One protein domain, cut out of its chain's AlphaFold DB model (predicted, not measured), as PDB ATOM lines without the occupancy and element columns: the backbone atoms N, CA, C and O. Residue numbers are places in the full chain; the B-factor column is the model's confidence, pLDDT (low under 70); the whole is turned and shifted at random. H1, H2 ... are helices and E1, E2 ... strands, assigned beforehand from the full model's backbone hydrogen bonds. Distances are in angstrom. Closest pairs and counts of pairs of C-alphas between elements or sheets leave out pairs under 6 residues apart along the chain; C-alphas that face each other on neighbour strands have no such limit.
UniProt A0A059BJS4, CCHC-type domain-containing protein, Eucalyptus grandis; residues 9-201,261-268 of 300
ATOM      1  N   PHE A   9     135.303 149.224 199.996       34.91
ATOM      2  CA  PHE A   9     134.250 149.941 200.724       34.91
ATOM      3  C   PHE A   9     134.695 150.288 202.155       34.91
ATOM      4  O   PHE A   9     134.744 149.420 203.033       34.91
ATOM      5  N   THR A  10     135.001 151.562 202.414       39.22
ATOM      6  CA  THR A  10     135.396 152.033 203.753       39.22
ATOM      7  C   THR A  10     134.160 152.208 204.641       39.22
ATOM      8  O   THR A  10     133.283 153.012 204.362       39.22
ATOM      9  N   LYS A  11     134.075 151.499 205.772       36.47
ATOM     10  CA  LYS A  11     132.829 151.342 206.560       36.47
ATOM     11  C   LYS A  11     132.311 152.594 207.314       36.47
ATOM     12  O   LYS A  11     131.484 152.446 208.211       36.47
ATOM     13  N   ARG A  12     132.806 153.807 207.025       40.94
ATOM     14  CA  ARG A  12     132.487 155.041 207.789       40.94
ATOM     15  C   ARG A  12     132.189 156.294 206.958       40.94
ATOM     16  O   ARG A  12     131.497 157.177 207.451       40.94
ATOM     17  N   ALA A  13     132.640 156.344 205.711       49.75
ATOM     18  CA  ALA A  13     132.143 157.256 204.688       49.75
ATOM     19  C   ALA A  13     131.664 156.375 203.533       49.75
ATOM     20  O   ALA A  13     132.309 155.370 203.253       49.75
ATOM     21  N   ARG A  14     130.546 156.697 202.868       66.50
ATOM     22  CA  ARG A  14     130.097 155.918 201.701       66.50
ATOM     23  C   ARG A  14     131.022 156.234 200.519       66.50
ATOM     24  O   ARG A  14     130.639 156.980 199.637       66.50
ATOM     25  N   LEU A  15     132.255 155.736 200.534       72.56
ATOM     26  CA  LEU A  15     133.241 156.009 199.496       72.56
ATOM     27  C   LEU A  15     133.550 154.745 198.706       72.56
ATOM     28  O   LEU A  15     133.984 153.736 199.262       72.56
ATOM     29  N   PHE A  16     133.320 154.826 197.399       79.06
ATOM     30  CA  PHE A  16     133.703 153.792 196.448       79.06
ATOM     31  C   PHE A  16     135.041 154.150 195.812       79.06
ATOM     32  O   PHE A  16     135.237 155.285 195.375       79.06
ATOM     33  N   SER A  17     135.936 153.167 195.755       79.69
ATOM     34  CA  SER A  17     137.277 153.291 195.183       79.69
ATOM     35  C   SER A  17     137.403 152.488 193.890       79.69
ATOM     36  O   SER A  17     137.211 151.273 193.912       79.69
ATOM     37  N   PHE A  18     137.769 153.145 192.785       82.69
ATOM     38  CA  PHE A  18     138.180 152.488 191.536       82.69
ATOM     39  C   PHE A  18     139.687 152.616 191.306       82.69
ATOM     40  O   PHE A  18     140.285 153.618 191.690       82.69
ATOM     41  N   VAL A  19     140.278 151.651 190.601       81.19
ATOM     42  CA  VAL A  19     141.677 151.679 190.150       81.19
ATOM     43  C   VAL A  19     141.708 151.465 188.638       81.19
ATOM     44  O   VAL A  19     141.145 150.490 188.146       81.19
ATOM     45  N   PHE A  20     142.385 152.354 187.911       80.88
ATOM     46  CA  PHE A  20     142.606 152.233 186.466       80.88
ATOM     47  C   PHE A  20     144.026 151.746 186.174       80.88
ATOM     48  O   PHE A  20     144.953 152.037 186.928       80.88
ATOM     49  N   GLN A  21     144.198 151.021 185.066       81.69
ATOM     50  CA  GLN A  21     145.518 150.574 184.600       81.69
ATOM     51  C   GLN A  21     146.197 151.607 183.688       81.69
ATOM     52  O   GLN A  21     147.421 151.696 183.685       81.69
ATOM     53  N   ASN A  22     145.413 152.400 182.948       83.56
ATOM     54  CA  ASN A  22     145.901 153.499 182.118       83.56
ATOM     55  C   ASN A  22     145.473 154.854 182.717       83.56
ATOM     56  O   ASN A  22     144.299 155.070 183.032       83.56
ATOM     57  N   GLU A  23     146.425 155.778 182.844       84.25
ATOM     58  CA  GLU A  23     146.175 157.156 183.270       84.25
ATOM     59  C   GLU A  23     145.305 157.920 182.260       84.25
ATOM     60  O   GLU A  23     144.425 158.670 182.677       84.25
ATOM     61  N   GLU A  24     145.459 157.670 180.956       86.62
ATOM     62  CA  GLU A  24     144.637 158.285 179.903       86.62
ATOM     63  C   GLU A  24     143.155 157.918 180.053       86.62
ATOM     64  O   GLU A  24     142.278 158.749 179.827       86.62
ATOM     65  N   GLU A  25     142.858 156.684 180.477       84.31
ATOM     66  CA  GLU A  25     141.489 156.232 180.722       84.31
ATOM     67  C   GLU A  25     140.890 156.902 181.962       84.31
ATOM     68  O   GLU A  25     139.780 157.431 181.889       84.31
ATOM     69  N   LYS A  26     141.643 156.950 183.068       85.81
ATOM     70  CA  LYS A  26     141.280 157.696 184.284       85.81
ATOM     71  C   LYS A  26     140.982 159.166 183.951       85.81
ATOM     72  O   LYS A  26     139.932 159.686 184.326       85.81
ATOM     73  N   ASP A  27     141.868 159.822 183.205       86.06
ATOM     74  CA  ASP A  27     141.715 161.217 182.780       86.06
ATOM     75  C   ASP A  27     140.519 161.415 181.836       86.06
ATOM     76  O   ASP A  27     139.761 162.373 182.006       86.06
ATOM     77  N   ARG A  28     140.307 160.505 180.874       86.19
ATOM     78  CA  ARG A  28     139.132 160.488 179.986       86.19
ATOM     79  C   ARG A  28     137.843 160.425 180.799       86.19
ATOM     80  O   ARG A  28     136.969 161.266 180.596       86.19
ATOM     81  N   ILE A  29     137.728 159.482 181.735       85.56
ATOM     82  CA  ILE A  29     136.544 159.325 182.594       85.56
ATOM     83  C   ILE A  29     136.308 160.583 183.442       85.56
ATOM     84  O   ILE A  29     135.186 161.088 183.474       85.56
ATOM     85  N   LEU A  30     137.345 161.158 184.061       85.56
ATOM     86  CA  LEU A  30     137.207 162.390 184.851       85.56
ATOM     87  C   LEU A  30     136.751 163.593 183.999       85.56
ATOM     88  O   LEU A  30     135.846 164.325 184.400       85.56
ATOM     89  N   LYS A  31     137.323 163.783 182.803       84.88
ATOM     90  CA  LYS A  31     136.997 164.908 181.900       84.88
ATOM     91  C   LYS A  31     135.591 164.803 181.290       84.88
ATOM     92  O   LYS A  31     134.935 165.831 181.081       84.88
ATOM     93  N   THR A  32     135.118 163.577 181.047       83.25
ATOM     94  CA  THR A  32     133.829 163.263 180.392       83.25
ATOM     95  C   THR A  32     132.647 163.084 181.356       83.25
ATOM     96  O   THR A  32     131.592 162.591 180.953       83.25
ATOM     97  N   GLY A  33     132.768 163.544 182.607       81.31
ATOM     98  CA  GLY A  33     131.612 163.759 183.487       81.31
ATOM     99  C   GLY A  33     130.625 164.822 182.951       81.31
ATOM    100  O   GLY A  33     130.957 165.548 182.006       81.31
ATOM    101  N   PRO A  34     129.415 164.937 183.531       87.69
ATOM    102  CA  PRO A  34     128.927 164.234 184.725       87.69
ATOM    103  C   PRO A  34     128.582 162.764 184.448       87.69
ATOM    104  O   PRO A  34     128.238 162.390 183.327       87.69
ATOM    105  N   TRP A  35     128.655 161.924 185.482       87.88
ATOM    106  CA  TRP A  35     128.322 160.499 185.406       87.88
ATOM    107  C   TRP A  35     127.086 160.177 186.236       87.88
ATOM    108  O   TRP A  35     126.826 160.806 187.259       87.88
ATOM    109  N   SER A  36     126.306 159.187 185.814       84.88
ATOM    110  CA  SER A  36     125.173 158.698 186.596       84.88
ATOM    111  C   SER A  36     124.978 157.201 186.400       84.88
ATOM    112  O   SER A  36     125.210 156.684 185.310       84.88
ATOM    113  N   PHE A  37     124.542 156.526 187.459       81.50
ATOM    114  CA  PHE A  37     124.229 155.098 187.484       81.50
ATOM    115  C   PHE A  37     122.878 154.915 188.174       81.50
ATOM    116  O   PHE A  37     122.641 155.561 189.192       81.50
ATOM    117  N   ALA A  38     121.969 154.117 187.599       80.38
ATOM    118  CA  ALA A  38     120.560 154.064 188.023       80.38
ATOM    119  C   ALA A  38     119.967 155.478 188.253       80.38
ATOM    120  O   ALA A  38     119.379 155.768 189.291       80.38
ATOM    121  N   SER A  39     120.248 156.407 187.325       78.69
ATOM    122  CA  SER A  39     119.892 157.840 187.381       78.69
ATOM    123  C   SER A  39     120.361 158.637 188.620       78.69
ATOM    124  O   SER A  39     119.998 159.809 188.769       78.69
ATOM    125  N   ASN A  40     121.207 158.055 189.474       82.62
ATOM    126  CA  ASN A  40     121.854 158.700 190.615       82.62
ATOM    127  C   ASN A  40     123.215 159.288 190.201       82.62
ATOM    128  O   ASN A  40     123.955 158.662 189.443       82.62
ATOM    129  N   LEU A  41     123.557 160.482 190.700       88.44
ATOM    130  CA  LEU A  41     124.805 161.181 190.363       88.44
ATOM    131  C   LEU A  41     126.035 160.476 190.956       88.44
ATOM    132  O   LEU A  41     126.047 160.147 192.141       88.44
ATOM    133  N   LEU A  42     127.095 160.325 190.156       88.75
ATOM    134  CA  LEU A  42     128.412 159.874 190.611       88.75
ATOM    135  C   LEU A  42     129.402 161.047 190.568       88.75
ATOM    136  O   LEU A  42     129.884 161.428 189.498       88.75
ATOM    137  N   VAL A  43     129.710 161.625 191.732       89.69
ATOM    138  CA  VAL A  43     130.686 162.721 191.853       89.69
ATOM    139  C   VAL A  43     132.091 162.133 191.976       89.69
ATOM    140  O   VAL A  43     132.489 161.679 193.045       89.69
ATOM    141  N   LEU A  44     132.839 162.118 190.872       88.50
ATOM    142  CA  LEU A  44     134.183 161.537 190.807       88.50
ATOM    143  C   LEU A  44     135.262 162.549 191.229       88.50
ATOM    144  O   LEU A  44     135.251 163.696 190.775       88.50
ATOM    145  N   LYS A  45     136.233 162.115 192.041       87.75
ATOM    146  CA  LYS A  45     137.455 162.878 192.365       87.75
ATOM    147  C   LYS A  45     138.679 161.954 192.251       87.75
ATOM    148  O   LYS A  45     138.631 160.808 192.698       87.75
ATOM    149  N   GLN A  46     139.782 162.437 191.669       87.69
ATOM    150  CA  GLN A  46     141.068 161.721 191.693       87.69
ATOM    151  C   GLN A  46     141.615 161.740 193.124       87.69
ATOM    152  O   GLN A  46     141.812 162.825 193.678       87.69
ATOM    153  N   CYS A  47     141.878 160.575 193.719       83.88
ATOM    154  CA  CYS A  47     142.434 160.521 195.065       83.88
ATOM    155  C   CYS A  47     143.963 160.679 194.994       83.88
ATOM    156  O   CYS A  47     144.652 159.930 194.298       83.88
ATOM    157  N   LYS A  48     144.495 161.666 195.716       82.25
ATOM    158  CA  LYS A  48     145.929 161.892 195.925       82.25
ATOM    159  C   LYS A  48     146.369 161.173 197.208       82.25
ATOM    160  O   LYS A  48     145.651 161.262 198.202       82.25
ATOM    161  N   PRO A  49     147.548 160.525 197.245       78.19
ATOM    162  CA  PRO A  49     148.007 159.782 198.426       78.19
ATOM    163  C   PRO A  49     148.272 160.676 199.653       78.19
ATOM    164  O   PRO A  49     148.310 160.187 200.775       78.19
ATOM    165  N   GLU A  50     148.440 161.981 199.438       85.56
ATOM    166  CA  GLU A  50     148.680 163.005 200.464       85.56
ATOM    167  C   GLU A  50     147.402 163.456 201.196       85.56
ATOM    168  O   GLU A  50     147.490 164.100 202.240       85.56
ATOM    169  N   ILE A  51     146.213 163.162 200.650       81.81
ATOM    170  CA  ILE A  51     144.931 163.684 201.142       81.81
ATOM    171  C   ILE A  51     144.094 162.522 201.709       81.81
ATOM    172  O   ILE A  51     143.732 161.623 200.945       81.81
ATOM    173  N   PRO A  52     143.748 162.529 203.015       82.06
ATOM    174  CA  PRO A  52     142.893 161.511 203.631       82.06
ATOM    175  C   PRO A  52     141.492 161.424 203.009       82.06
ATOM    176  O   PRO A  52     140.923 162.438 202.613       82.06
ATOM    177  N   GLU A  53     140.884 160.231 203.018       75.31
ATOM    178  CA  GLU A  53     139.536 159.966 202.468       75.31
ATOM    179  C   GLU A  53     138.447 160.934 202.973       75.31
ATOM    180  O   GLU A  53     137.541 161.296 202.225       75.31
ATOM    181  N   HIS A  54     138.543 161.396 204.223       78.31
ATOM    182  CA  HIS A  54     137.576 162.316 204.831       78.31
ATOM    183  C   HIS A  54     137.797 163.798 204.474       78.31
ATOM    184  O   HIS A  54     136.976 164.634 204.843       78.31
ATOM    185  N   CYS A  55     138.882 164.135 203.769       82.44
ATOM    186  CA  CYS A  55     139.194 165.496 203.320       82.44
ATOM    187  C   CYS A  55     138.738 165.778 201.875       82.44
ATOM    188  O   CYS A  55     138.970 166.875 201.368       82.44
ATOM    189  N   TYR A  56     138.120 164.809 201.190       84.00
ATOM    190  CA  TYR A  56     137.588 165.010 199.840       84.00
ATOM    191  C   TYR A  56     136.201 165.634 199.885       84.00
ATOM    192  O   TYR A  56     135.262 165.050 200.422       84.00
ATOM    193  N   ASP A  57     136.068 166.790 199.241       85.06
ATOM    194  CA  ASP A  57     134.778 167.432 199.060       85.06
ATOM    195  C   ASP A  57     134.077 166.981 197.763       85.06
ATOM    196  O   ASP A  57     134.606 167.074 196.644       85.06
ATOM    197  N   PHE A  58     132.842 166.516 197.942       88.19
ATOM    198  CA  PHE A  58     131.916 166.066 196.905       88.19
ATOM    199  C   PHE A  58     130.695 166.995 196.767       88.19
ATOM    200  O   PHE A  58     129.759 166.642 196.051       88.19
ATOM    201  N   SER A  59     130.702 168.168 197.416       89.25
ATOM    202  CA  SER A  59     129.664 169.202 197.306       89.25
ATOM    203  C   SER A  59     129.451 169.691 195.872       89.25
ATOM    204  O   SER A  59     128.317 169.956 195.493       89.25
ATOM    205  N   CYS A  60     130.517 169.768 195.066       91.31
ATOM    206  CA  CYS A  60     130.484 170.336 193.718       91.31
ATOM    207  C   CYS A  60     130.742 169.313 192.602       91.31
ATOM    208  O   CYS A  60     131.643 168.463 192.710       91.31
ATOM    209  N   CYS A  61     129.977 169.442 191.510       92.69
ATOM    210  CA  CYS A  61     130.104 168.642 190.290       92.69
ATOM    211  C   CYS A  61     129.827 169.464 189.013       92.69
ATOM    212  O   CYS A  61     128.926 170.301 188.974       92.69
ATOM    213  N   ALA A  62     130.577 169.182 187.943       93.75
ATOM    214  CA  ALA A  62     130.532 169.916 186.681       93.75
ATOM    215  C   ALA A  62     129.426 169.432 185.726       93.75
ATOM    216  O   ALA A  62     129.413 168.265 185.328       93.75
ATOM    217  N   PHE A  63     128.570 170.352 185.272       93.94
ATOM    218  CA  PHE A  63     127.509 170.104 184.288       93.94
ATOM    219  C   PHE A  63     127.598 171.078 183.113       93.94
ATOM    220  O   PHE A  63     127.947 172.241 183.293       93.94
ATOM    221  N   TRP A  64     127.218 170.628 181.916       94.38
ATOM    222  CA  TRP A  64     126.918 171.530 180.804       94.38
ATOM    223  C   TRP A  64     125.505 172.101 180.961       94.38
ATOM    224  O   TRP A  64     124.551 171.355 181.199       94.38
ATOM    225  N   VAL A  65     125.376 173.416 180.805       95.00
ATOM    226  CA  VAL A  65     124.124 174.171 180.907       95.00
ATOM    227  C   VAL A  65     123.883 174.891 179.584       95.00
ATOM    228  O   VAL A  65     124.606 175.825 179.240       95.00
ATOM    229  N   GLN A  66     122.875 174.449 178.835       93.94
ATOM    230  CA  GLN A  66     122.365 175.144 177.655       93.94
ATOM    231  C   GLN A  66     121.523 176.347 178.096       93.94
ATOM    232  O   GLN A  66     120.739 176.236 179.046       93.94
ATOM    233  N   MET A  67     121.655 177.479 177.399       93.00
ATOM    234  CA  MET A  67     120.910 178.708 177.710       93.00
ATOM    235  C   MET A  67     119.977 179.094 176.556       93.00
ATOM    236  O   MET A  67     120.426 179.465 175.471       93.00
ATOM    237  N   GLY A  68     118.668 178.985 176.784       89.94
ATOM    238  CA  GLY A  68     117.623 179.223 175.783       89.94
ATOM    239  C   GLY A  68     116.964 180.600 175.906       89.94
ATOM    240  O   GLY A  68     116.849 181.141 176.999       89.94
ATOM    241  N   GLY A  69     116.489 181.160 174.789       86.81
ATOM    242  CA  GLY A  69     115.762 182.444 174.762       86.81
ATOM    243  C   GLY A  69     116.629 183.693 174.534       86.81
ATOM    244  O   GLY A  69     116.090 184.790 174.382       86.81
ATOM    245  N   ILE A  70     117.954 183.543 174.445       88.81
ATOM    246  CA  ILE A  70     118.876 184.623 174.060       88.81
ATOM    247  C   ILE A  70     118.667 184.956 172.573       88.81
ATOM    248  O   ILE A  70     118.685 184.070 171.718       88.81
ATOM    249  N   THR A  71     118.463 186.234 172.244       86.56
ATOM    250  CA  THR A  71     118.243 186.676 170.856       86.56
ATOM    251  C   THR A  71     119.572 186.876 170.105       86.56
ATOM    252  O   THR A  71     120.583 187.183 170.738       86.56
ATOM    253  N   PRO A  72     119.624 186.755 168.759       84.56
ATOM    254  CA  PRO A  72     120.895 186.690 168.018       84.56
ATOM    255  C   PRO A  72     121.849 187.887 168.175       84.56
ATOM    256  O   PRO A  72     123.055 187.714 168.008       84.56
ATOM    257  N   GLY A  73     121.341 189.081 168.503       86.25
ATOM    258  CA  GLY A  73     122.167 190.264 168.793       86.25
ATOM    259  C   GLY A  73     122.864 190.229 170.162       86.25
ATOM    260  O   GLY A  73     123.887 190.879 170.341       86.25
ATOM    261  N   TRP A  74     122.341 189.431 171.098       87.75
ATOM    262  CA  TRP A  74     122.868 189.233 172.454       87.75
ATOM    263  C   TRP A  74     123.523 187.857 172.633       87.75
ATOM    264  O   TRP A  74     123.954 187.503 173.723       87.75
ATOM    265  N   PHE A  75     123.629 187.075 171.556       89.12
ATOM    266  CA  PHE A  75     124.359 185.814 171.542       89.12
ATOM    267  C   PHE A  75     125.866 186.108 171.446       89.12
ATOM    268  O   PHE A  75     126.434 186.153 170.351       89.12
ATOM    269  N   ARG A  76     126.474 186.390 172.603       90.12
ATOM    270  CA  ARG A  76     127.868 186.812 172.800       90.12
ATOM    271  C   ARG A  76     128.426 186.196 174.084       90.12
ATOM    272  O   ARG A  76     127.681 186.003 175.036       90.12
ATOM    273  N   GLU A  77     129.727 185.934 174.128       92.81
ATOM    274  CA  GLU A  77     130.389 185.268 175.261       92.81
ATOM    275  C   GLU A  77     130.207 185.994 176.604       92.81
ATOM    276  O   GLU A  77     129.898 185.350 177.600       92.81
ATOM    277  N   ASP A  78     130.273 187.328 176.619       94.19
ATOM    278  CA  ASP A  78     130.046 188.155 177.814       94.19
ATOM    279  C   ASP A  78     128.653 187.960 178.442       94.19
ATOM    280  O   ASP A  78     128.526 187.884 179.664       94.19
ATOM    281  N   VAL A  79     127.617 187.793 177.616       93.94
ATOM    282  CA  VAL A  79     126.256 187.464 178.071       93.94
ATOM    283  C   VAL A  79     126.191 186.056 178.674       93.94
ATOM    284  O   VAL A  79     125.543 185.860 179.700       93.94
ATOM    285  N   PHE A  80     126.876 185.074 178.081       95.06
ATOM    286  CA  PHE A  80     126.929 183.713 178.632       95.06
ATOM    287  C   PHE A  80     127.739 183.638 179.939       95.06
ATOM    288  O   PHE A  80     127.377 182.847 180.811       95.06
ATOM    289  N   VAL A  81     128.770 184.476 180.110       96.00
ATOM    290  CA  VAL A  81     129.525 184.612 181.370       96.00
ATOM    291  C   VAL A  81     128.626 185.142 182.491       96.00
ATOM    292  O   VAL A  81     128.434 184.428 183.473       96.00
ATOM    293  N   ASP A  82     127.998 186.314 182.331       95.31
ATOM    294  CA  ASP A  82     127.090 186.895 183.346       95.31
ATOM    295  C   ASP A  82     125.972 185.920 183.756       95.31
ATOM    296  O   ASP A  82     125.644 185.767 184.935       95.31
ATOM    297  N   LEU A  83     125.399 185.204 182.786       95.81
ATOM    298  CA  LEU A  83     124.368 184.207 183.052       95.81
ATOM    299  C   LEU A  83     124.909 182.966 183.782       95.81
ATOM    300  O   LEU A  83     124.184 182.395 184.599       95.81
ATOM    301  N   ALA A  84     126.151 182.548 183.522       95.62
ATOM    302  CA  ALA A  84     126.748 181.350 184.111       95.62
ATOM    303  C   ALA A  84     127.367 181.582 185.495       95.62
ATOM    304  O   ALA A  84     127.231 180.705 186.349       95.62
ATOM    305  N   GLU A  85     127.954 182.752 185.769       95.88
ATOM    306  CA  GLU A  85     128.413 183.132 187.119       95.88
ATOM    307  C   GLU A  85     127.257 183.100 188.129       95.88
ATOM    308  O   GLU A  85     127.407 182.681 189.278       95.88
ATOM    309  N   ARG A  86     126.048 183.456 187.677       94.44
ATOM    310  CA  ARG A  86     124.819 183.322 188.469       94.44
ATOM    311  C   ARG A  86     124.448 181.865 188.745       94.44
ATOM    312  O   ARG A  86     123.693 181.633 189.689       94.44
ATOM    313  N   VAL A  87     124.914 180.894 187.960       94.81
ATOM    314  CA  VAL A  87     124.619 179.455 188.115       94.81
ATOM    315  C   VAL A  87     125.661 178.744 188.983       94.81
ATOM    316  O   VAL A  87     125.277 177.908 189.799       94.81
ATOM    317  N   GLY A  88     126.943 179.088 188.851       95.06
ATOM    318  CA  GLY A  88     128.049 178.476 189.590       95.06
ATOM    319  C   GLY A  88     129.408 178.911 189.038       95.06
ATOM    320  O   GLY A  88     129.515 179.928 188.355       95.06
ATOM    321  N   ARG A  89     130.471 178.142 189.305       96.50
ATOM    322  CA  ARG A  89     131.818 178.492 188.820       96.50
ATOM    323  C   ARG A  89     132.016 178.008 187.383       96.50
ATOM    324  O   ARG A  89     131.947 176.807 187.131       96.50
ATOM    325  N   ILE A  90     132.287 178.922 186.454       96.88
ATOM    326  CA  ILE A  90     132.544 178.594 185.042       96.88
ATOM    327  C   ILE A  90     133.797 177.710 184.912       96.88
ATOM    328  O   ILE A  90     134.783 177.897 185.626       96.88
ATOM    329  N   ILE A  91     133.737 176.734 184.002       95.31
ATOM    330  CA  ILE A  91     134.842 175.843 183.617       95.31
ATOM    331  C   ILE A  91     135.179 176.002 182.127       95.31
ATOM    332  O   ILE A  91     136.354 175.995 181.775       95.31
ATOM    333  N   ASP A  92     134.164 176.090 181.261       94.31
ATOM    334  CA  ASP A  92     134.304 176.027 179.797       94.31
ATOM    335  C   ASP A  92     133.078 176.669 179.114       94.31
ATOM    336  O   ASP A  92     131.986 176.637 179.687       94.31
ATOM    337  N   ILE A  93     133.219 177.237 177.912       94.06
ATOM    338  CA  ILE A  93     132.139 177.915 177.168       94.06
ATOM    339  C   ILE A  93     132.154 177.458 175.704       94.06
ATOM    340  O   ILE A  93     133.147 177.615 175.000       94.06
ATOM    341  N   GLN A  94     131.021 176.947 175.216       91.56
ATOM    342  CA  GLN A  94     130.850 176.461 173.846       91.56
ATOM    343  C   GLN A  94     129.704 177.214 173.156       91.56
ATOM    344  O   GLN A  94     128.528 177.020 173.475       91.56
ATOM    345  N   LEU A  95     130.054 178.071 172.191       89.12
ATOM    346  CA  LEU A  95     129.117 178.851 171.377       89.12
ATOM    347  C   LEU A  95     129.130 178.358 169.922       89.12
ATOM    348  O   LEU A  95     129.974 178.757 169.121       89.12
ATOM    349  N   GLU A  96     128.177 177.500 169.558       77.75
ATOM    350  CA  GLU A  96     128.058 176.967 168.199       77.75
ATOM    351  C   GLU A  96     127.299 177.926 167.271       77.75
ATOM    352  O   GLU A  96     126.066 177.987 167.238       77.75
ATOM    353  N   ALA A  97     128.068 178.642 166.449       60.44
ATOM    354  CA  ALA A  97     127.585 179.344 165.264       60.44
ATOM    355  C   ALA A  97     127.650 178.417 164.034       60.44
ATOM    356  O   ALA A  97     128.519 178.559 163.174       60.44
ATOM    357  N   ARG A  98     126.740 177.438 163.954       55.50
ATOM    358  CA  ARG A  98     126.648 176.534 162.794       55.50
ATOM    359  C   ARG A  98     126.222 177.309 161.548       55.50
ATOM    360  O   ARG A  98     125.165 177.929 161.538       55.50
ATOM    361  N   ALA A  99     127.026 177.232 160.487       48.38
ATOM    362  CA  ALA A  99     126.889 178.082 159.297       48.38
ATOM    363  C   ALA A  99     125.526 177.988 158.578       48.38
ATOM    364  O   ALA A  99     125.115 178.953 157.940       48.38
ATOM    365  N   ASN A 100     124.825 176.853 158.707       51.59
ATOM    366  CA  ASN A 100     123.587 176.556 157.979       51.59
ATOM    367  C   ASN A 100     122.342 176.424 158.885       51.59
ATOM    368  O   ASN A 100     121.266 176.110 158.379       51.59
ATOM    369  N   GLU A 101     122.451 176.634 160.204       54.75
ATOM    370  CA  GLU A 101     121.305 176.537 161.122       54.75
ATOM    371  C   GLU A 101     120.805 177.934 161.536       54.75
ATOM    372  O   GLU A 101     121.567 178.783 161.990       54.75
ATOM    373  N   LEU A 102     119.487 178.160 161.447       53.19
ATOM    374  CA  LEU A 102     118.810 179.392 161.903       53.19
ATOM    375  C   LEU A 102     118.907 179.630 163.426       53.19
ATOM    376  O   LEU A 102     118.498 180.682 163.919       53.19
ATOM    377  N   TYR A 103     119.434 178.657 164.169       56.69
ATOM    378  CA  TYR A 103     119.479 178.624 165.622       56.69
ATOM    379  C   TYR A 103     120.933 178.512 166.084       56.69
ATOM    380  O   TYR A 103     121.604 177.521 165.811       56.69
ATOM    381  N   ARG A 104     121.419 179.521 166.813       68.94
ATOM    382  CA  ARG A 104     122.713 179.434 167.501       68.94
ATOM    383  C   ARG A 104     122.526 178.680 168.815       68.94
ATOM    384  O   ARG A 104     121.654 179.045 169.604       68.94
ATOM    385  N   ALA A 105     123.342 177.660 169.055       75.44
ATOM    386  CA  ALA A 105     123.307 176.864 170.279       75.44
ATOM    387  C   ALA A 105     124.479 177.261 171.179       75.44
ATOM    388  O   ALA A 105     125.631 177.230 170.753       75.44
ATOM    389  N   GLY A 106     124.197 177.668 172.416       88.62
ATOM    390  CA  GLY A 106     125.218 178.089 173.373       88.62
ATOM    391  C   GLY A 106     125.072 177.352 174.694       88.62
ATOM    392  O   GLY A 106     123.961 177.244 175.232       88.62
ATOM    393  N   LYS A 107     126.189 176.845 175.214       92.56
ATOM    394  CA  LYS A 107     126.244 176.163 176.506       92.56
ATOM    395  C   LYS A 107     127.523 176.471 177.273       92.56
ATOM    396  O   LYS A 107     128.574 176.716 176.688       92.56
ATOM    397  N   VAL A 108     127.423 176.427 178.596       95.38
ATOM    398  CA  VAL A 108     128.534 176.682 179.522       95.38
ATOM    399  C   VAL A 108     128.703 175.476 180.433       95.38
ATOM    400  O   VAL A 108     127.713 174.953 180.949       95.38
ATOM    401  N   LYS A 109     129.935 175.014 180.638       95.31
ATOM    402  CA  LYS A 109     130.259 174.007 181.649       95.31
ATOM    403  C   LYS A 109     130.476 174.729 182.971       95.31
ATOM    404  O   LYS A 109     131.348 175.591 183.071       95.31
ATOM    405  N   VAL A 110     129.676 174.391 183.974       96.19
ATOM    406  CA  VAL A 110     129.642 175.065 185.276       96.19
ATOM    407  C   VAL A 110     129.825 174.025 186.377       96.19
ATOM    408  O   VAL A 110     129.155 172.993 186.367       96.19
ATOM    409  N   ASP A 111     130.718 174.289 187.330       95.38
ATOM    410  CA  ASP A 111     130.780 173.546 188.590       95.38
ATOM    411  C   ASP A 111     129.603 173.988 189.466       95.38
ATOM    412  O   ASP A 111     129.553 175.136 189.926       95.38
ATOM    413  N   LEU A 112     128.629 173.093 189.633       94.88
ATOM    414  CA  LEU A 112     127.429 173.327 190.426       94.88
ATOM    415  C   LEU A 112     127.652 172.865 191.859       94.88
ATOM    416  O   LEU A 112     128.032 171.717 192.082       94.88
ATOM    417  N   ASP A 113     127.311 173.730 192.807       93.50
ATOM    418  CA  ASP A 113     127.133 173.360 194.206       93.50
ATOM    419  C   ASP A 113     125.832 172.553 194.363       93.50
ATOM    420  O   ASP A 113     124.720 173.068 194.207       93.50
ATOM    421  N   LEU A 114     125.974 171.261 194.661       91.38
ATOM    422  CA  LEU A 114     124.878 170.314 194.885       91.38
ATOM    423  C   LEU A 114     124.145 170.590 196.211       91.38
ATOM    424  O   LEU A 114     123.037 170.090 196.425       91.38
ATOM    425  N   THR A 115     124.740 171.399 197.094       89.50
ATOM    426  CA  THR A 115     124.147 171.879 198.349       89.50
ATOM    427  C   THR A 115     123.285 173.134 198.162       89.50
ATOM    428  O   THR A 115     122.794 173.694 199.147       89.50
ATOM    429  N   LEU A 116     122.975 173.519 196.916       91.94
ATOM    430  CA  LEU A 116     122.021 174.579 196.579       91.94
ATOM    431  C   LEU A 116     120.878 174.081 195.668       91.94
ATOM    432  O   LEU A 116     121.077 173.197 194.834       91.94
ATOM    433  N   PRO A 117     119.664 174.656 195.782       92.75
ATOM    434  CA  PRO A 117     118.609 174.491 194.785       92.75
ATOM    435  C   PRO A 117     119.033 174.971 193.392       92.75
ATOM    436  O   PRO A 117     119.565 176.073 193.235       92.75
ATOM    437  N   LEU A 118     118.705 174.183 192.367       93.94
ATOM    438  CA  LEU A 118     118.972 174.504 190.965       93.94
ATOM    439  C   LEU A 118     118.314 175.819 190.527       93.94
ATOM    440  O   LEU A 118     117.317 176.276 191.105       93.94
ATOM    441  N   LYS A 119     118.838 176.405 189.448       94.38
ATOM    442  CA  LYS A 119     118.315 177.639 188.855       94.38
ATOM    443  C   LYS A 119     117.667 177.297 187.518       94.38
ATOM    444  O   LYS A 119     118.307 176.750 186.634       94.38
ATOM    445  N   SER A 120     116.376 177.590 187.387       93.25
ATOM    446  CA  SER A 120     115.587 177.287 186.184       93.25
ATOM    447  C   SER A 120     115.830 178.260 185.023       93.25
ATOM    448  O   SER A 120     115.408 178.013 183.896       93.25
ATOM    449  N   GLY A 121     116.499 179.374 185.306       93.81
ATOM    450  CA  GLY A 121     116.785 180.447 184.370       93.81
ATOM    451  C   GLY A 121     117.247 181.704 185.101       93.81
ATOM    452  O   GLY A 121     117.353 181.718 186.334       93.81
ATOM    453  N   ALA A 122     117.496 182.765 184.342       94.56
ATOM    454  CA  ALA A 122     117.816 184.088 184.861       94.56
ATOM    455  C   ALA A 122     117.214 185.189 183.977       94.56
ATOM    456  O   ALA A 122     116.881 184.970 182.814       94.56
ATOM    457  N   ILE A 123     117.093 186.400 184.528       94.44
ATOM    458  CA  ILE A 123     116.712 187.581 183.751       94.44
ATOM    459  C   ILE A 123     117.975 188.227 183.177       94.44
ATOM    460  O   ILE A 123     118.821 188.712 183.932       94.44
ATOM    461  N   LEU A 124     118.064 188.266 181.851       93.75
ATOM    462  CA  LEU A 124     118.990 189.119 181.115       93.75
ATOM    463  C   LEU A 124     118.330 190.490 180.919       93.75
ATOM    464  O   LEU A 124     117.215 190.578 180.396       93.75
ATOM    465  N   ASP A 125     118.998 191.557 181.345       92.00
ATOM    466  CA  ASP A 125     118.549 192.927 181.103       92.00
ATOM    467  C   ASP A 125     119.272 193.484 179.872       92.00
ATOM    468  O   ASP A 125     120.499 193.535 179.841       92.00
ATOM    469  N   ILE A 126     118.509 193.872 178.849       88.94
ATOM    470  CA  ILE A 126     119.028 194.476 177.611       88.94
ATOM    471  C   ILE A 126     118.716 195.982 177.544       88.94
ATOM    472  O   ILE A 126     118.629 196.577 176.465       88.94
ATOM    473  N   GLY A 127     118.503 196.605 178.710       88.50
ATOM    474  CA  GLY A 127     118.305 198.042 178.934       88.50
ATOM    475  C   GLY A 127     116.902 198.536 178.583       88.50
ATOM    476  O   GLY A 127     116.251 199.207 179.378       88.50
ATOM    477  N   HIS A 128     116.407 198.170 177.401       87.25
ATOM    478  CA  HIS A 128     115.066 198.515 176.913       87.25
ATOM    479  C   HIS A 128     114.036 197.390 177.120       87.25
ATOM    480  O   HIS A 128     112.842 197.585 176.895       87.25
ATOM    481  N   LYS A 129     114.485 196.194 177.522       89.56
ATOM    482  CA  LYS A 129     113.644 195.021 177.782       89.56
ATOM    483  C   LYS A 129     114.360 194.066 178.738       89.56
ATOM    484  O   LYS A 129     115.583 193.991 178.747       89.56
ATOM    485  N   LYS A 130     113.583 193.283 179.486       92.50
ATOM    486  CA  LYS A 130     114.063 192.119 180.243       92.50
ATOM    487  C   LYS A 130     113.685 190.839 179.503       92.50
ATOM    488  O   LYS A 130     112.532 190.677 179.097       92.50
ATOM    489  N   LEU A 131     114.658 189.959 179.294       91.88
ATOM    490  CA  LEU A 131     114.484 188.646 178.676       91.88
ATOM    491  C   LEU A 131     114.654 187.569 179.749       91.88
ATOM    492  O   LEU A 131     115.618 187.597 180.509       91.88
ATOM    493  N   TRP A 132     113.724 186.618 179.810       93.12
ATOM    494  CA  TRP A 132     113.928 185.397 180.581       93.12
ATOM    495  C   TRP A 132     114.771 184.430 179.751       93.12
ATOM    496  O   TRP A 132     114.388 184.087 178.631       93.12
ATOM    497  N   VAL A 133     115.910 184.019 180.298       93.69
ATOM    498  CA  VAL A 133     116.777 182.991 179.725       93.69
ATOM    499  C   VAL A 133     116.533 181.693 180.483       93.69
ATOM    500  O   VAL A 133     116.710 181.654 181.699       93.69
ATOM    501  N   GLU A 134     116.124 180.640 179.779       92.94
ATOM    502  CA  GLU A 134     115.926 179.304 180.354       92.94
ATOM    503  C   GLU A 134     117.261 178.570 180.501       92.94
ATOM    504  O   GLU A 134     118.078 178.590 179.579       92.94
ATOM    505  N   PHE A 135     117.456 177.857 181.611       94.75
ATOM    506  CA  PHE A 135     118.615 176.982 181.811       94.75
ATOM    507  C   PHE A 135     118.211 175.511 181.701       94.75
ATOM    508  O   PHE A 135     117.271 175.068 182.367       94.75
ATOM    509  N   LYS A 136     118.930 174.746 180.871       93.56
ATOM    510  CA  LYS A 136     118.714 173.301 180.685       93.56
ATOM    511  C   LYS A 136     120.027 172.545 180.845       93.56
ATOM    512  O   LYS A 136     121.011 172.847 180.179       93.56
ATOM    513  N   TYR A 137     120.040 171.564 181.735       93.94
ATOM    514  CA  TYR A 137     121.236 170.841 182.152       93.94
ATOM    515  C   TYR A 137     121.395 169.541 181.343       93.94
ATOM    516  O   TYR A 137     120.474 168.720 181.289       93.94
ATOM    517  N   GLU A 138     122.551 169.332 180.707       91.88
ATOM    518  CA  GLU A 138     122.846 168.108 179.943       91.88
ATOM    519  C   GLU A 138     123.199 166.931 180.869       91.88
ATOM    520  O   GLU A 138     123.814 167.115 181.921       91.88
ATOM    521  N   ARG A 139     122.836 165.703 180.456       85.75
ATOM    522  CA  ARG A 139     123.132 164.438 181.175       85.75
ATOM    523  C   ARG A 139     122.737 164.471 182.664       85.75
ATOM    524  O   ARG A 139     123.430 163.934 183.525       85.75
ATOM    525  N   PHE A 140     121.617 165.126 182.961       86.00
ATOM    526  CA  PHE A 140     121.233 165.472 184.325       86.00
ATOM    527  C   PHE A 140     120.553 164.305 185.084       86.00
ATOM    528  O   PHE A 140     119.654 163.669 184.517       86.00
ATOM    529  N   PRO A 141     120.920 164.025 186.355       87.25
ATOM    530  CA  PRO A 141     120.391 162.913 187.166       87.25
ATOM    531  C   PRO A 141     118.923 163.118 187.597       87.25
ATOM    532  O   PRO A 141     118.254 164.069 187.174       87.25
ATOM    533  N   HIS A 142     118.375 162.227 188.430       85.75
ATOM    534  CA  HIS A 142     117.184 162.572 189.217       85.75
ATOM    535  C   HIS A 142     117.505 163.641 190.268       85.75
ATOM    536  O   HIS A 142     118.609 163.724 190.813       85.75
ATOM    537  N   TYR A 143     116.509 164.482 190.523       89.31
ATOM    538  CA  TYR A 143     116.574 165.593 191.454       89.31
ATOM    539  C   TYR A 143     115.161 165.895 191.968       89.31
ATOM    540  O   TYR A 143     114.169 165.590 191.301       89.31
ATOM    541  N   CYS A 144     115.067 166.483 193.154       88.69
ATOM    542  CA  CYS A 144     113.813 166.732 193.844       88.69
ATOM    543  C   CYS A 144     113.027 167.873 193.182       88.69
ATOM    544  O   CYS A 144     113.526 168.994 193.078       88.69
ATOM    545  N   TYR A 145     111.779 167.620 192.777       89.25
ATOM    546  CA  TYR A 145     110.911 168.655 192.193       89.25
ATOM    547  C   TYR A 145     110.258 169.574 193.246       89.25
ATOM    548  O   TYR A 145     109.752 170.635 192.883       89.25
ATOM    549  N   SER A 146     110.319 169.231 194.541       86.88
ATOM    550  CA  SER A 146     109.881 170.117 195.631       86.88
ATOM    551  C   SER A 146     110.913 171.224 195.893       86.88
ATOM    552  O   SER A 146     110.615 172.404 195.714       86.88
ATOM    553  N   CYS A 147     112.146 170.859 196.272       87.94
ATOM    554  CA  CYS A 147     113.190 171.817 196.664       87.94
ATOM    555  C   CYS A 147     114.242 172.119 195.584       87.94
ATOM    556  O   CYS A 147     115.013 173.062 195.739       87.94
ATOM    557  N   GLY A 148     114.289 171.361 194.484       89.81
ATOM    558  CA  GLY A 148     115.217 171.601 193.375       89.81
ATOM    559  C   GLY A 148     116.652 171.125 193.599       89.81
ATOM    560  O   GLY A 148     117.534 171.577 192.879       89.81
ATOM    561  N   ARG A 149     116.912 170.257 194.583       90.62
ATOM    562  CA  ARG A 149     118.247 169.697 194.882       90.62
ATOM    563  C   ARG A 149     118.441 168.313 194.258       90.62
ATOM    564  O   ARG A 149     117.476 167.572 194.087       90.62
ATOM    565  N   ILE A 150     119.683 167.928 193.969       89.12
ATOM    566  CA  ILE A 150     120.026 166.575 193.493       89.12
ATOM    567  C   ILE A 150     120.076 165.585 194.677       89.12
ATOM    568  O   ILE A 150     120.363 165.971 195.808       89.12
ATOM    569  N   GLY A 151     119.815 164.299 194.414       83.50
ATOM    570  CA  GLY A 151     120.119 163.204 195.349       83.50
ATOM    571  C   GLY A 151     118.972 162.712 196.238       83.50
ATOM    572  O   GLY A 151     119.225 161.893 197.115       83.50
ATOM    573  N   HIS A 152     117.740 163.184 196.021       85.56
ATOM    574  CA  HIS A 152     116.513 162.603 196.583       85.56
ATOM    575  C   HIS A 152     115.296 162.907 195.688       85.56
ATOM    576  O   HIS A 152     115.336 163.830 194.869       85.56
ATOM    577  N   CYS A 153     114.219 162.136 195.849       85.31
ATOM    578  CA  CYS A 153     112.934 162.335 195.169       85.31
ATOM    579  C   CYS A 153     112.018 163.301 195.942       85.31
ATOM    580  O   CYS A 153     112.196 163.523 197.138       85.31
ATOM    581  N   ALA A 154     111.013 163.870 195.264       84.69
ATOM    582  CA  ALA A 154     110.071 164.834 195.854       84.69
ATOM    583  C   ALA A 154     109.265 164.260 197.039       84.69
ATOM    584  O   ALA A 154     108.987 164.969 198.004       84.69
ATOM    585  N   THR A 155     108.962 162.964 196.972       82.94
ATOM    586  CA  THR A 155     108.370 162.112 198.017       82.94
ATOM    587  C   THR A 155     109.196 162.052 199.304       82.94
ATOM    588  O   THR A 155     108.636 161.982 200.390       82.94
ATOM    589  N   ASN A 156     110.525 162.121 199.199       84.31
ATOM    590  CA  ASN A 156     111.470 161.967 200.310       84.31
ATOM    591  C   ASN A 156     112.149 163.306 200.662       84.31
ATOM    592  O   ASN A 156     113.299 163.336 201.100       84.31
ATOM    593  N   CYS A 157     111.472 164.430 200.411       85.81
ATOM    594  CA  CYS A 157     112.029 165.760 200.633       85.81
ATOM    595  C   CYS A 157     111.863 166.214 202.092       85.81
ATOM    596  O   CYS A 157     110.799 166.686 202.487       85.81
ATOM    597  N   GLU A 158     112.952 166.120 202.864       85.88
ATOM    598  CA  GLU A 158     113.049 166.593 204.258       85.88
ATOM    599  C   GLU A 158     112.725 168.104 204.400       85.88
ATOM    600  O   GLU A 158     112.207 168.527 205.428       85.88
ATOM    601  N   GLU A 159     113.008 168.925 203.377       84.38
ATOM    602  CA  GLU A 159     112.826 170.390 203.422       84.38
ATOM    603  C   GLU A 159     111.417 170.871 203.047       84.38
ATOM    604  O   GLU A 159     110.951 171.881 203.571       84.38
ATOM    605  N   ILE A 160     110.773 170.207 202.081       83.19
ATOM    606  CA  ILE A 160     109.474 170.606 201.521       83.19
ATOM    607  C   ILE A 160     108.662 169.325 201.261       83.19
ATOM    608  O   ILE A 160     108.729 168.776 200.154       83.19
ATOM    609  N   PRO A 161     107.910 168.832 202.266       75.69
ATOM    610  CA  PRO A 161     107.131 167.604 202.151       75.69
ATOM    611  C   PRO A 161     106.145 167.657 200.982       75.69
ATOM    612  O   PRO A 161     105.462 168.665 200.781       75.69
ATOM    613  N   TYR A 162     106.055 166.561 200.223       64.62
ATOM    614  CA  TYR A 162     105.296 166.489 198.970       64.62
ATOM    615  C   TYR A 162     103.848 166.992 199.112       64.62
ATOM    616  O   TYR A 162     103.415 167.845 198.335       64.62
ATOM    617  N   ASP A 163     103.142 166.561 200.157       66.62
ATOM    618  CA  ASP A 163     101.731 166.899 200.398       66.62
ATOM    619  C   ASP A 163     101.497 168.402 200.628       66.62
ATOM    620  O   ASP A 163     100.438 168.940 200.301       66.62
ATOM    621  N   GLN A 164     102.509 169.117 201.136       63.56
ATOM    622  CA  GLN A 164     102.441 170.562 201.379       63.56
ATOM    623  C   GLN A 164     102.642 171.389 200.100       63.56
ATOM    624  O   GLN A 164     102.286 172.567 200.068       63.56
ATOM    625  N   THR A 165     103.174 170.797 199.023       59.91
ATOM    626  CA  THR A 165     103.489 171.522 197.774       59.91
ATOM    627  C   THR A 165     102.258 172.005 197.001       59.91
ATOM    628  O   THR A 165     102.405 172.816 196.086       59.91
ATOM    629  N   LYS A 166     101.053 171.504 197.328       57.34
ATOM    630  CA  LYS A 166      99.801 171.765 196.588       57.34
ATOM    631  C   LYS A 166      99.919 171.506 195.073       57.34
ATOM    632  O   LYS A 166      99.195 172.105 194.283       57.34
ATOM    633  N   TRP A 167     100.776 170.571 194.645       55.03
ATOM    634  CA  TRP A 167     101.011 170.261 193.223       55.03
ATOM    635  C   TRP A 167      99.730 169.880 192.449       55.03
ATOM    636  O   TRP A 167      99.619 170.119 191.247       55.03
ATOM    637  N   ALA A 168      98.721 169.336 193.140       52.75
ATOM    638  CA  ALA A 168      97.401 169.052 192.575       52.75
ATOM    639  C   ALA A 168      96.585 170.314 192.205       52.75
ATOM    640  O   ALA A 168      95.767 170.252 191.289       52.75
ATOM    641  N   GLU A 169      96.824 171.459 192.854       56.72
ATOM    642  CA  GLU A 169      96.071 172.721 192.689       56.72
ATOM    643  C   GLU A 169      96.608 173.620 191.553       56.72
ATOM    644  O   GLU A 169      96.382 174.829 191.520       56.72
ATOM    645  N   ASN A 170      97.258 173.003 190.564       49.81
ATOM    646  CA  ASN A 170      97.412 173.540 189.212       49.81
ATOM    647  C   ASN A 170      98.256 174.828 189.075       49.81
ATOM    648  O   ASN A 170      97.827 175.834 188.505       49.81
ATOM    649  N   LYS A 171      99.520 174.756 189.509       52.59
ATOM    650  CA  LYS A 171     100.608 175.582 188.956       52.59
ATOM    651  C   LYS A 171     101.732 174.680 188.464       52.59
ATOM    652  O   LYS A 171     102.058 173.690 189.111       52.59
ATOM    653  N   VAL A 172     102.362 175.051 187.349       56.03
ATOM    654  CA  VAL A 172     103.657 174.477 186.962       56.03
ATOM    655  C   VAL A 172     104.653 174.860 188.056       56.03
ATOM    656  O   VAL A 172     104.873 176.047 188.297       56.03
ATOM    657  N   GLY A 173     105.191 173.868 188.768       66.00
ATOM    658  CA  GLY A 173     106.150 174.104 189.844       66.00
ATOM    659  C   GLY A 173     107.442 174.753 189.340       66.00
ATOM    660  O   GLY A 173     107.721 174.778 188.145       66.00
ATOM    661  N   LYS A 174     108.274 175.257 190.257       79.19
ATOM    662  CA  LYS A 174     109.575 175.872 189.915       79.19
ATOM    663  C   LYS A 174     110.547 174.883 189.239       79.19
ATOM    664  O   LYS A 174     111.461 175.302 188.530       79.19
ATOM    665  N   TYR A 175     110.335 173.587 189.463       87.69
ATOM    666  CA  TYR A 175     111.200 172.477 189.084       87.69
ATOM    667  C   TYR A 175     110.401 171.373 188.387       87.69
ATOM    668  O   TYR A 175     109.234 171.159 188.707       87.69
ATOM    669  N   GLY A 176     111.032 170.664 187.451       87.81
ATOM    670  CA  GLY A 176     110.409 169.574 186.701       87.81
ATOM    671  C   GLY A 176     111.210 169.133 185.466       87.81
ATOM    672  O   GLY A 176     112.352 169.568 185.271       87.81
ATOM    673  N   PRO A 177     110.646 168.261 184.608       87.94
ATOM    674  CA  PRO A 177     111.397 167.602 183.534       87.94
ATOM    675  C   PRO A 177     112.075 168.552 182.534       87.94
ATOM    676  O   PRO A 177     113.144 168.231 182.026       87.94
ATOM    677  N   TRP A 178     111.503 169.738 182.301       88.50
ATOM    678  CA  TRP A 178     111.987 170.738 181.336       88.50
ATOM    679  C   TRP A 178     113.359 171.353 181.665       88.50
ATOM    680  O   TRP A 178     113.934 172.011 180.800       88.50
ATOM    681  N   LEU A 179     113.890 171.155 182.882       90.94
ATOM    682  CA  LEU A 179     115.266 171.547 183.221       90.94
ATOM    683  C   LEU A 179     116.318 170.550 182.720       90.94
ATOM    684  O   LEU A 179     117.505 170.862 182.766       90.94
ATOM    685  N   LYS A 180     115.926 169.366 182.235       90.19
ATOM    686  CA  LYS A 180     116.852 168.484 181.518       90.19
ATOM    687  C   LYS A 180     116.964 168.956 180.070       90.19
ATOM    688  O   LYS A 180     115.951 169.182 179.412       90.19
ATOM    689  N   ALA A 181     118.188 169.102 179.577       86.12
ATOM    690  CA  ALA A 181     118.426 169.326 178.159       86.12
ATOM    691  C   ALA A 181     118.212 168.027 177.372       86.12
ATOM    692  O   ALA A 181     118.664 166.957 177.788       86.12
ATOM    693  N   GLU A 182     117.575 168.138 176.209       75.62
ATOM    694  CA  GLU A 182     117.586 167.091 175.191       75.62
ATOM    695  C   GLU A 182     118.993 167.034 174.587       75.62
ATOM    696  O   GLU A 182     119.371 167.860 173.753       75.62
ATOM    697  N   VAL A 183     119.801 166.079 175.046       64.50
ATOM    698  CA  VAL A 183     121.102 165.797 174.433       64.50
ATOM    699  C   VAL A 183     120.817 165.016 173.151       64.50
ATOM    700  O   VAL A 183     120.383 163.869 173.215       64.50
ATOM    701  N   ARG A 184     120.967 165.676 171.996       51.91
ATOM    702  CA  ARG A 184     120.651 165.099 170.675       51.91
ATOM    703  C   ARG A 184     121.586 163.956 170.293       51.91
ATOM    704  O   ARG A 184     121.172 163.034 169.601       51.91
ATOM    705  N   ASP A 185     122.818 164.024 170.775       53.03
ATOM    706  CA  ASP A 185     123.817 162.979 170.642       53.03
ATOM    707  C   ASP A 185     123.808 162.095 171.897       53.03
ATOM    708  O   ASP A 185     123.666 162.576 173.027       53.03
ATOM    709  N   HIS A 186     124.047 160.795 171.727       50.75
ATOM    710  CA  HIS A 186     124.495 159.975 172.852       50.75
ATOM    711  C   HIS A 186     125.864 160.497 173.344       50.75
ATOM    712  O   HIS A 186     126.519 161.307 172.687       50.75
ATOM    713  N   SER A 187     126.343 160.022 174.500       54.31
ATOM    714  CA  SER A 187     127.735 160.296 174.902       54.31
ATOM    715  C   SER A 187     128.689 159.957 173.741       54.31
ATOM    716  O   SER A 187     128.523 158.876 173.173       54.31
ATOM    717  N   PRO A 188     129.723 160.766 173.422       53.06
ATOM    718  CA  PRO A 188     130.710 160.457 172.372       53.06
ATOM    719  C   PRO A 188     131.486 159.141 172.566       53.06
ATOM    720  O   PRO A 188     132.356 158.797 171.770       53.06
ATOM    721  N   HIS A 189     131.222 158.421 173.659       52.16
ATOM    722  CA  HIS A 189     131.778 157.112 173.992       52.16
ATOM    723  C   HIS A 189     130.681 156.050 174.211       52.16
ATOM    724  O   HIS A 189     130.942 155.024 174.830       52.16
ATOM    725  N   TRP A 190     129.456 156.276 173.722       51.50
ATOM    726  CA  TRP A 190     128.336 155.321 173.748       51.50
ATOM    727  C   TRP A 190     128.743 153.940 173.221       51.50
ATOM    728  O   TRP A 190     128.572 152.942 173.922       51.50
ATOM    729  N   GLU A 191     129.390 153.909 172.053       51.38
ATOM    730  CA  GLU A 191     129.893 152.686 171.414       51.38
ATOM    731  C   GLU A 191     130.914 151.929 172.286       51.38
ATOM    732  O   GLU A 191     131.026 150.711 172.195       51.38
ATOM    733  N   ALA A 192     131.633 152.632 173.169       53.53
ATOM    734  CA  ALA A 192     132.629 152.044 174.066       53.53
ATOM    735  C   ALA A 192     132.031 151.438 175.352       53.53
ATOM    736  O   ALA A 192     132.748 150.750 176.076       53.53
ATOM    737  N   PHE A 193     130.748 151.687 175.647       43.72
ATOM    738  CA  PHE A 193     130.049 151.148 176.825       43.72
ATOM    739  C   PHE A 193     128.926 150.166 176.477       43.72
ATOM    740  O   PHE A 193     128.732 149.199 177.207       43.72
ATOM    741  N   TYR A 194     128.206 150.394 175.375       54.50
ATOM    742  CA  TYR A 194     127.079 149.555 174.939       54.50
ATOM    743  C   TYR A 194     127.386 148.738 173.677       54.50
ATOM    744  O   TYR A 194     126.533 147.992 173.201       54.50
ATOM    745  N   GLY A 195     128.607 148.858 173.148       41.12
ATOM    746  CA  GLY A 195     128.978 148.313 171.851       41.12
ATOM    747  C   GLY A 195     128.360 149.100 170.696       41.12
ATOM    748  O   GLY A 195     127.585 150.044 170.875       41.12
ATOM    749  N   LYS A 196     128.703 148.689 169.478       39.81
ATOM    750  CA  LYS A 196     127.988 149.118 168.281       39.81
ATOM    751  C   LYS A 196     126.745 148.243 168.158       39.81
ATOM    752  O   LYS A 196     126.875 147.035 167.981       39.81
ATOM    753  N   LEU A 197     125.553 148.829 168.269       46.25
ATOM    754  CA  LEU A 197     124.330 148.113 167.921       46.25
ATOM    755  C   LEU A 197     124.343 147.928 166.401       46.25
ATOM    756  O   LEU A 197     124.192 148.900 165.661       46.25
ATOM    757  N   GLU A 198     124.593 146.707 165.935       38.28
ATOM    758  CA  GLU A 198     124.587 146.399 164.507       38.28
ATOM    759  C   GLU A 198     123.149 146.439 163.992       38.28
ATOM    760  O   GLU A 198     122.403 145.468 164.057       38.28
ATOM    761  N   THR A 199     122.749 147.605 163.486       35.50
ATOM    762  CA  THR A 199     121.493 147.791 162.763       35.50
ATOM    763  C   THR A 199     121.598 147.163 161.375       35.50
ATOM    764  O   THR A 199     121.610 147.871 160.367       35.50
ATOM    765  N   THR A 200     121.647 145.832 161.319       35.25
ATOM    766  CA  THR A 200     121.304 145.047 160.122       35.25
ATOM    767  C   THR A 200     119.786 145.088 159.923       35.25
ATOM    768  O   THR A 200     119.091 144.078 160.011       35.25
ATOM    769  N   TYR A 201     119.264 146.297 159.715       37.84
ATOM    770  CA  TYR A 201     117.956 146.505 159.114       37.84
ATOM    771  C   TYR A 201     118.150 146.442 157.601       37.84
ATOM    772  O   TYR A 201     118.255 147.471 156.932       37.84
ATOM    773  N   LYS A 261     149.179 151.633 191.880       32.66
ATOM    774  CA  LYS A 261     147.710 151.736 191.784       32.66
ATOM    775  C   LYS A 261     147.214 153.089 192.325       32.66
ATOM    776  O   LYS A 261     147.196 153.287 193.537       32.66
ATOM    777  N   GLN A 262     146.800 154.001 191.440       40.75
ATOM    778  CA  GLN A 262     146.051 155.210 191.816       40.75
ATOM    779  C   GLN A 262     144.565 154.890 192.020       40.75
ATOM    780  O   GLN A 262     144.025 153.987 191.381       40.75
ATOM    781  N   ILE A 263     143.908 155.658 192.893       39.91
ATOM    782  CA  ILE A 263     142.518 155.446 193.307       39.91
ATOM    783  C   ILE A 263     141.644 156.623 192.829       39.91
ATOM    784  O   ILE A 263     142.096 157.769 192.787       39.91
ATOM    785  N   MET A 264     140.389 156.348 192.464       38.25
ATOM    786  CA  MET A 264     139.345 157.343 192.188       38.25
ATOM    787  C   MET A 264     138.166 157.146 193.144       38.25
ATOM    788  O   MET A 264     137.634 156.041 193.240       38.25
ATOM    789  N   CYS A 265     137.764 158.223 193.816       42.88
ATOM    790  CA  CYS A 265     136.839 158.223 194.944       42.88
ATOM    791  C   CYS A 265     135.460 158.738 194.481       42.88
ATOM    792  O   CYS A 265     135.398 159.746 193.770       42.88
ATOM    793  N   ILE A 266     134.365 158.083 194.895       46.12
ATOM    794  CA  ILE A 266     132.974 158.564 194.723       46.12
ATOM    795  C   ILE A 266     132.252 158.626 196.065       46.12
ATOM    796  O   ILE A 266     132.306 157.647 196.803       46.12
ATOM    797  N   ASN A 267     131.448 159.665 196.289       36.69
ATOM    798  CA  ASN A 267     130.347 159.648 197.256       36.69
ATOM    799  C   ASN A 267     129.002 159.424 196.516       36.69
ATOM    800  O   ASN A 267     128.697 160.204 195.608       36.69
ATOM    801  N   PRO A 268     128.194 158.394 196.842       37.31
ATOM    802  CA  PRO A 268     126.837 158.230 196.333       37.31
ATOM    803  C   PRO A 268     125.852 159.141 197.096       37.31
ATOM    804  O   PRO A 268     126.164 159.616 198.193       37.31
TER     805      PRO A 268
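AT A GLANCE: This is residues 9 to 201 and 261 to 268 of the 300 residues of the protein "CCHC-type domain-containing protein" of Eucalyptus grandis (UniProt A0A059BJS4). Two strongly twisted sheets make two neighbouring lobes: the larger, of five strands, curls round the helix H2, and the smaller, of four strands, is curled like part of a barrel, with the helix H1 over one of its faces. After E8, two loops with no named element, residues 138 to 161 and 166 to 189, take the backbone out to the short helix H3 and back, and a tail of residues 190 to 201, which holds H4, sticks out free. The 201 printed residues hold four named helices and nine named strands, in the order E1 H1 E2 E3 E4 H2 E5 E6 E7 E8 H3 H4 E9; both sheets are antiparallel, ordered E5 E6 E4 E8 E7 and E1 E9 E3 E2. The class is mixed, helices and strands, with under half of the residues, 86, in named elements. The whole is only just compact, close to loose, with a radius of gyration of the C-alphas of 19.4 A and spans of 58 by 48 by 46 A.

HOW THE PARTS SIT: Begin at E1, residues 16 to 19, an edge strand antiparallel to E9, residues 263 to 267; find N 18 and O 264 there, 2.9 A apart and within hydrogen-bond range. Next comes H1, residues 23 to 31, on this sheet at a height of 9.5 A; it lies only just over E9, on which 3 of its C-alphas fall, and runs along the strands at 12 degrees to E9 on the local plane. E2, residues 35 to 37, and E3, residues 40 to 47, form a hairpin, with N 42 and O 35 at 2.9 A. E3 is staggered: its residues 40 to 42 pair with E2 and its residues 43 to 47 with E9, where N 45 and O 265 are 3.0 A apart. Cross to E4, residues 60 to 68, an inner strand of the larger sheet; its closest C-alpha pair with E3 is Cys 61 and Val 43, 6.2 A apart. H2, residues 77 to 85, is on this larger sheet, which curls round it; the closest C-alphas of H2 and E5, residues 89 to 96, are those of Ala 84 and Ile 90, 6.5 A apart. E5 bends by 52 degrees at residue 92 and forms a hairpin with E6, residues 105 to 113, where N 91 and O 109 are 2.8 A apart. E6 is also the neighbour of E4, with N 65 and O 108 at 2.8 A. E4, H2 and E5 are a split strand-helix-strand unit, two strands running the same way with E6 between them, and its crossover is right-handed. E7, residues 121 to 125, and E8, residues 130 to 137, form a hairpin, with N 124 and O 131 at 2.9 A; E8 is also the antiparallel neighbour of E4, with N 66 and O 136 within hydrogen-bond range at 2.8 A. H3, residues 162 to 165, and H4, residues 190 to 194, are on neither sheet. In H1, H2 and H4 every O i to N i+4 pair is within hydrogen-bond range; H3 is too short for such a pair.

IN THESE COORDINATES: Find C-alpha 16 at (133.703, 153.792, 196.448), where E1 begins and runs 10.4 A. H1 spans 12.1 A, E2 7.1 A and E3 21.1 A. Look for C-alpha 60 at (130.484, 170.336, 193.718), from which E4 runs 23.8 A. H2 then spans 12.2 A, E5 21.0 A, E6 24.5 A, E7 13.0 A and E8 22.5 A. The short H3 and H4 span 5.5 A and 6.0 A. E9 runs 13.5 A and ends at C-alpha 267, (130.347, 159.648, 197.256).

THE WHOLE: The two C-alphas farthest apart are those of His 128 and Lys 261, at 58.9 A. Residues 202 to 260 are cut out, and C-alphas 201 and 261 stand 44.5 A apart across the cut. The links E3 to E4, E8 to H3 and H3 to H4 are long. The mean pLDDT of the printed part is 78.1; it is under 70 in residues 9 to 14, 97 to 104, 162 to 173, 183 to 201 and 261 to 268.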